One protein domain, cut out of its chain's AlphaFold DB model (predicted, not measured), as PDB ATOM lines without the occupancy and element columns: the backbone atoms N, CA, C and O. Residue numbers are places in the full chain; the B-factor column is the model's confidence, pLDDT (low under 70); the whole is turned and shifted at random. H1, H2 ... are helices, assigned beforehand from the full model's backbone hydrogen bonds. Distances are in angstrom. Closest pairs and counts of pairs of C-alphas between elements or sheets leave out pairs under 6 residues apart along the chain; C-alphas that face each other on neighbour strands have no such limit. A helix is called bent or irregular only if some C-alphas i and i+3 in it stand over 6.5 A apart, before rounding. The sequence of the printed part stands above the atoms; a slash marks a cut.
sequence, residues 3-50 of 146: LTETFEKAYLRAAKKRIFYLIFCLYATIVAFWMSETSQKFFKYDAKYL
ATOM      1  N   LEU A   3      69.117 119.035 -20.577       54.97
ATOM      2  CA  LEU A   3      69.699 117.819 -21.161       54.97
ATOM      3  C   LEU A   3      68.826 117.183 -22.254       54.97
ATOM      4  O   LEU A   3      69.345 116.821 -23.308       54.97
ATOM      5  N   THR A   4      67.514 117.091 -22.027       56.09
ATOM      6  CA  THR A   4      66.553 116.488 -22.964       56.09
ATOM      7  C   THR A   4      66.452 117.271 -24.274       56.09
ATOM      8  O   THR A   4      66.443 116.674 -25.346       56.09
ATOM      9  N   GLU A   5      66.491 118.602 -24.206       58.56
ATOM     10  CA  GLU A   5      66.339 119.480 -25.370       58.56
ATOM     11  C   GLU A   5      67.598 119.505 -26.260       58.56
ATOM     12  O   GLU A   5      67.519 119.512 -27.491       58.56
ATOM     13  N   THR A   6      68.790 119.458 -25.648       59.34
ATOM     14  CA  THR A   6      70.055 119.277 -26.384       59.34
ATOM     15  C   THR A   6      70.151 117.908 -27.046       59.34
ATOM     16  O   THR A   6      70.690 117.805 -28.150       59.34
ATOM     17  N   PHE A   7      69.608 116.867 -26.408       60.50
ATOM     18  CA  PHE A   7      69.617 115.516 -26.959       60.50
ATOM     19  C   PHE A   7      68.698 115.413 -28.181       60.50
ATOM     20  O   PHE A   7      69.131 114.913 -29.214       60.50
ATOM     21  N   GLU A   8      67.487 115.977 -28.127       61.53
ATOM     22  CA  GLU A   8      66.563 116.017 -29.272       61.53
ATOM     23  C   GLU A   8      67.126 116.792 -30.472       61.53
ATOM     24  O   GLU A   8      67.068 116.307 -31.603       61.53
ATOM     25  N   LYS A   9      67.736 117.965 -30.253       63.00
ATOM     26  CA  LYS A   9      68.343 118.759 -31.341       63.00
ATOM     27  C   LYS A   9      69.539 118.054 -31.990       63.00
ATOM     28  O   LYS A   9      69.734 118.175 -33.202       63.00
ATOM     29  N   ALA A  10      70.331 117.310 -31.217       61.91
ATOM     30  CA  ALA A  10      71.419 116.488 -31.743       61.91
ATOM     31  C   ALA A  10      70.897 115.231 -32.467       61.91
ATOM     32  O   ALA A  10      71.402 114.885 -33.535       61.91
ATOM     33  N   TYR A  11      69.850 114.599 -31.931       61.69
ATOM     34  CA  TYR A  11      69.183 113.421 -32.490       61.69
ATOM     35  C   TYR A  11      68.530 113.713 -33.849       61.69
ATOM     36  O   TYR A  11      68.698 112.942 -34.788       61.69
ATOM     37  N   LEU A  12      67.877 114.871 -33.997       61.53
ATOM     38  CA  LEU A  12      67.268 115.315 -35.259       61.53
ATOM     39  C   LEU A  12      68.301 115.724 -36.326       61.53
ATOM     40  O   LEU A  12      68.006 115.659 -37.519       61.53
ATOM     41  N   ARG A  13      69.516 116.134 -35.924       64.38
ATOM     42  CA  ARG A  13      70.628 116.451 -36.847       64.38
ATOM     43  C   ARG A  13      71.463 115.236 -37.241       64.38
ATOM     44  O   ARG A  13      72.155 115.277 -38.258       64.38
ATOM     45  N   ALA A  14      71.450 114.171 -36.446       62.75
ATOM     46  CA  ALA A  14      72.197 112.965 -36.753       62.75
ATOM     47  C   ALA A  14      71.524 112.215 -37.913       62.75
ATOM     48  O   ALA A  14      70.356 111.843 -37.852       62.75
ATOM     49  N   ALA A  15      72.269 111.958 -38.990       70.88
ATOM     50  CA  ALA A  15      71.755 111.169 -40.103       70.88
ATOM     51  C   ALA A  15      71.287 109.795 -39.594       70.88
ATOM     52  O   ALA A  15      72.053 109.100 -38.925       70.88
ATOM     53  N   LYS A  16      70.065 109.379 -39.962       73.50
ATOM     54  CA  LYS A  16      69.428 108.099 -39.581       73.50
ATOM     55  C   LYS A  16      70.410 106.916 -39.594       73.50
ATOM     56  O   LYS A  16      70.452 106.131 -38.655       73.50
ATOM     57  N   LYS A  17      71.287 106.846 -40.606       73.12
ATOM     58  CA  LYS A  17      72.338 105.822 -40.746       73.12
ATOM     59  C   LYS A  17      73.341 105.804 -39.578       73.12
ATOM     60  O   LYS A  17      73.682 104.728 -39.107       73.12
ATOM     61  N   ARG A  18      73.788 106.963 -39.079       78.62
ATOM     62  CA  ARG A  18      74.707 107.058 -37.925       78.62
ATOM     63  C   ARG A  18      74.045 106.588 -36.631       78.62
ATOM     64  O   ARG A  18      74.692 105.905 -35.850       78.62
ATOM     65  N   ILE A  19      72.763 106.897 -36.443       80.88
ATOM     66  CA  ILE A  19      71.985 106.437 -35.283       80.88
ATOM     67  C   ILE A  19      71.875 104.905 -35.298       80.88
ATOM     68  O   ILE A  19      72.185 104.265 -34.299       80.88
ATOM     69  N   PHE A  20      71.526 104.307 -36.445       81.81
ATOM     70  CA  PHE A  20      71.481 102.847 -36.583       81.81
ATOM     71  C   PHE A  20      72.831 102.184 -36.297       81.81
ATOM     72  O   PHE A  20      72.868 101.172 -35.603       81.81
ATOM     73  N   TYR A  21      73.935 102.768 -36.770       85.44
ATOM     74  CA  TYR A  21      75.277 102.267 -36.463       85.44
ATOM     75  C   TYR A  21      75.600 102.336 -34.969       85.44
ATOM     76  O   TYR A  21      76.116 101.369 -34.422       85.44
ATOM     77  N   LEU A  22      75.270 103.439 -34.292       85.69
ATOM     78  CA  LEU A  22      75.504 103.573 -32.852       85.69
ATOM     79  C   LEU A  22      74.698 102.556 -32.044       85.69
ATOM     80  O   LEU A  22      75.254 101.924 -31.151       85.69
ATOM     81  N   ILE A  23      73.423 102.355 -32.391       87.62
ATOM     82  CA  ILE A  23      72.571 101.339 -31.761       87.62
ATOM     83  C   ILE A  23      73.164  99.946 -31.986       87.62
ATOM     84  O   ILE A  23      73.314  99.187 -31.033       87.62
ATOM     85  N   PHE A  24      73.550  99.624 -33.222       91.38
ATOM     86  CA  PHE A  24      74.150  98.332 -33.548       91.38
ATOM     87  C   PHE A  24      75.453  98.091 -32.774       91.38
ATOM     88  O   PHE A  24      75.628  97.019 -32.199       91.38
ATOM     89  N   CYS A  25      76.335  99.092 -32.689       89.88
ATOM     90  CA  CYS A  25      77.563  99.005 -31.903       89.88
ATOM     91  C   CYS A  25      77.271  98.784 -30.413       89.88
ATOM     92  O   CYS A  25      77.900  97.929 -29.796       89.88
ATOM     93  N   LEU A  26      76.295  99.496 -29.843       89.94
ATOM     94  CA  LEU A  26      75.883  99.309 -28.450       89.94
ATOM     95  C   LEU A  26      75.389  97.877 -28.207       89.94
ATOM     96  O   LEU A  26      75.860  97.212 -27.286       89.94
ATOM     97  N   TYR A  27      74.522  97.362 -29.079       90.06
ATOM     98  CA  TYR A  27      74.057  95.977 -29.000       90.06
ATOM     99  C   TYR A  27      75.205  94.972 -29.122       90.06
ATOM    100  O   TYR A  27      75.273  94.037 -28.329       90.06
ATOM    101  N   ALA A  28      76.142  95.182 -30.048       90.44
ATOM    102  CA  ALA A  28      77.309  94.320 -30.197       90.44
ATOM    103  C   ALA A  28      78.186  94.310 -28.933       90.44
ATOM    104  O   ALA A  28      78.633  93.245 -28.515       90.44
ATOM    105  N   THR A  29      78.383  95.462 -28.280       88.00
ATOM    106  CA  THR A  29      79.140  95.533 -27.017       88.00
ATOM    107  C   THR A  29      78.431  94.830 -25.863       88.00
ATOM    108  O   THR A  29      79.081  94.126 -25.096       88.00
ATOM    109  N   ILE A  30      77.102  94.949 -25.774       86.25
ATOM    110  CA  ILE A  30      76.303  94.234 -24.773       86.25
ATOM    111  C   ILE A  30      76.419  92.726 -25.009       86.25
ATOM    112  O   ILE A  30      76.722  91.987 -24.079       86.25
ATOM    113  N   VAL A  31      76.254  92.260 -26.250       86.50
ATOM    114  CA  VAL A  31      76.378  90.834 -26.588       86.50
ATOM    115  C   VAL A  31      77.786  90.312 -26.296       86.50
ATOM    116  O   VAL A  31      77.924  89.253 -25.691       86.50
ATOM    117  N   ALA A  32      78.837  91.053 -26.657       85.00
ATOM    118  CA  ALA A  32      80.217  90.667 -26.359       85.00
ATOM    119  C   ALA A  32      80.485  90.583 -24.849       85.00
ATOM    120  O   ALA A  32      81.147  89.651 -24.395       85.00
ATOM    121  N   PHE A  33      79.927  91.511 -24.066       81.12
ATOM    122  CA  PHE A  33      79.989  91.465 -22.608       81.12
ATOM    123  C   PHE A  33      79.276  90.226 -22.056       81.12
ATOM    124  O   PHE A  33      79.860  89.511 -21.250       81.12
ATOM    125  N   TRP A  34      78.065  89.921 -22.535       72.75
ATOM    126  CA  TRP A  34      77.309  88.722 -22.150       72.75
ATOM    127  C   TRP A  34      78.047  87.421 -22.476       72.75
ATOM    128  O   TRP A  34      78.020  86.483 -21.677       72.75
ATOM    129  N   MET A  35      78.731  87.379 -23.619       77.12
ATOM    130  CA  MET A  35      79.505  86.225 -24.080       77.12
ATOM    131  C   MET A  35      80.865  86.077 -23.385       77.12
ATOM    132  O   MET A  35      81.559  85.095 -23.643       77.12
ATOM    133  N   SER A  36      81.264  87.011 -22.514       80.62
ATOM    134  CA  SER A  36      82.511  86.866 -21.762       80.62
ATOM    135  C   SER A  36      82.444  85.673 -20.800       80.62
ATOM    136  O   SER A  36      81.399  85.328 -20.248       80.62
ATOM    137  N   GLU A  37      83.583  85.032 -20.560       72.38
ATOM    138  CA  GLU A  37      83.645  83.880 -19.659       72.38
ATOM    139  C   GLU A  37      83.254  84.253 -18.215       72.38
ATOM    140  O   GLU A  37      82.626  83.470 -17.502       72.38
ATOM    141  N   THR A  38      83.571  85.481 -17.796       72.25
ATOM    142  CA  THR A  38      83.262  86.015 -16.463       72.25
ATOM    143  C   THR A  38      81.760  86.181 -16.249       72.25
ATOM    144  O   THR A  38      81.240  85.750 -15.220       72.25
ATOM    145  N   SER A  39      81.046  86.750 -17.224       72.94
ATOM    146  CA  SER A  39      79.584  86.886 -17.161       72.94
ATOM    147  C   SER A  39      78.906  85.521 -17.190       72.94
ATOM    148  O   SER A  39      77.999  85.279 -16.402       72.94
ATOM    149  N   GLN A  40      79.374  84.592 -18.028       75.62
ATOM    150  CA  GLN A  40      78.821  83.236 -18.059       75.62
ATOM    151  C   GLN A  40      79.018  82.484 -16.739       75.62
ATOM    152  O   GLN A  40      78.102  81.790 -16.297       75.62
ATOM    153  N   LYS A  41      80.184  82.625 -16.092       73.31
ATOM    154  CA  LYS A  41      80.414  82.073 -14.749       73.31
ATOM    155  C   LYS A  41      79.447  82.693 -13.749       73.31
ATOM    156  O   LYS A  41      78.753  81.942 -13.074       73.31
ATOM    157  N   PHE A  42      79.340  84.021 -13.713       72.06
ATOM    158  CA  PHE A  42      78.416  84.726 -12.824       72.06
ATOM    159  C   PHE A  42      76.967  84.241 -12.996       72.06
ATOM    160  O   PHE A  42      76.356  83.818 -12.024       72.06
ATOM    161  N   PHE A  43      76.452  84.170 -14.229       70.69
ATOM    162  CA  PHE A  43      75.093  83.680 -14.494       70.69
ATOM    163  C   PHE A  43      74.886  82.210 -14.130       70.69
ATOM    164  O   PHE A  43      73.812  81.846 -13.660       70.69
ATOM    165  N   LYS A  44      75.890  81.348 -14.327       70.81
ATOM    166  CA  LYS A  44      75.811  79.952 -13.873       70.81
ATOM    167  C   LYS A  44      75.768  79.853 -12.348       70.81
ATOM    168  O   LYS A  44      75.008  79.034 -11.835       70.81
ATOM    169  N   TYR A  45      76.549  80.670 -11.642       71.75
ATOM    170  CA  TYR A  45      76.498  80.756 -10.180       71.75
ATOM    171  C   TYR A  45      75.127  81.243  -9.701       71.75
ATOM    172  O   TYR A  45      74.538  80.609  -8.830       71.75
ATOM    173  N   ASP A  46      74.584  82.287 -10.327       72.44
ATOM    174  CA  ASP A  46      73.285  82.873  -9.974       72.44
ATOM    175  C   ASP A  46      72.119  81.913 -10.271       72.44
ATOM    176  O   ASP A  46      71.222  81.717  -9.455       72.44
ATOM    177  N   ALA A  47      72.155  81.214 -11.409       67.69
ATOM    178  CA  ALA A  47      71.154  80.203 -11.749       67.69
ATOM    179  C   ALA A  47      71.194  79.010 -10.780       67.69
ATOM    180  O   ALA A  47      70.146  78.536 -10.339       67.69
ATOM    181  N   LYS A  48      72.393  78.544 -10.404       69.81
ATOM    182  CA  LYS A  48      72.556  77.505  -9.377       69.81
ATOM    183  C   LYS A  48      71.997  77.979  -8.031       69.81
ATOM    184  O   LYS A  48      71.250  77.237  -7.401       69.81
ATOM    185  N   TYR A  49      72.287  79.224  -7.650       61.44
ATOM    186  CA  TYR A  49      71.793  79.855  -6.427       61.44
ATOM    187  C   TYR A  49      70.265  79.905  -6.377       61.44
ATOM    188  O   TYR A  49      69.667  79.469  -5.399       61.44
ATOM    189  N   LEU A  50      69.618  80.369  -7.449       62.66
ATOM    190  CA  LEU A  50      68.156  80.404  -7.532       62.66
ATOM    191  C   LEU A  50      67.557  78.996  -7.443       62.66
ATOM    192  O   LEU A  50      66.538  78.799  -6.792       62.66
TER     193      LEU A  50
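Overview. This is residues 3 to 50 of the 146 residues of the protein "SGNH domain-containing protein" of Angiostrongylus cantonensis (UniProt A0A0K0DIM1). One long helix, H2, makes the bar of a wide, open bracket, and a shorter helix turns off at each of its ends, H1 at one and H3 at the other, both bent away toward the same side. The space between H1 and H3 is empty, and no helix packs along another. The printed part has 48 residues with three named helices in the order H1, H2, H3 and no named strand; the class is all helix. It is extended, with a radius of gyration of the C-alphas of 17.2 A, and it spans 47 by 22 by 13 A along its three main axes.

Along the chain. The longest helix, H2, holds residues 16 to 34 and measures 27.2 A from first to last C-alpha. It begins at C-alpha 16, at (69.428, 108.099, -39.581), and ends at C-alpha 34, at (77.309, 88.722, -22.150). H3 holds residues 37 to 50, is 20.0 A long and ends at C-alpha 50, at (68.156, 80.404, -7.532). H1 holds residues 3 to 13 and is 15.8 A long, with C-alpha 3 at (69.699, 117.819, -21.161). The three helices are not bent.

Arrangement. H2 touches no helix. H2 and H3 are close but not clearly touching, with 2 pairs of C-alphas within 8 A; the closest C-alphas are those of Trp 34 and Gln 40, 7.0 A apart. Their lines stand at a steep tilt of 65 degrees, they run the same way, and their centres are 24.6 A apart. H1 and H2 are apart, but only just: their closest C-alphas are 8.0 A from each other. H1 and H3 are apart. In H1, H2 and H3 every O i to N i+4 pair of the backbone is within hydrogen-bond range.

Size, cuts and confidence. The outline is a rod, and the two C-alphas farthest apart are those of Arg 13 and Lys 48, at 47.7 A. The C-alphas of Leu 3 and Leu 50, the first and last printed residues, are 39.8 A apart. The printed part has no cut, and both links, H1 to H2 and H2 to H3, are tight, with 2 residues each. Among the stretches that stand free are residues 20 to 33 of H2, residues 3 to 10 of H1 and residues 44 to 50 of H3. The mean pLDDT of the printed part is 73.7. Confidence is under 70 at residues 3 to 14 and 47 to 50; the mean is 84 in H2, 70 in H3 and 60 in H1.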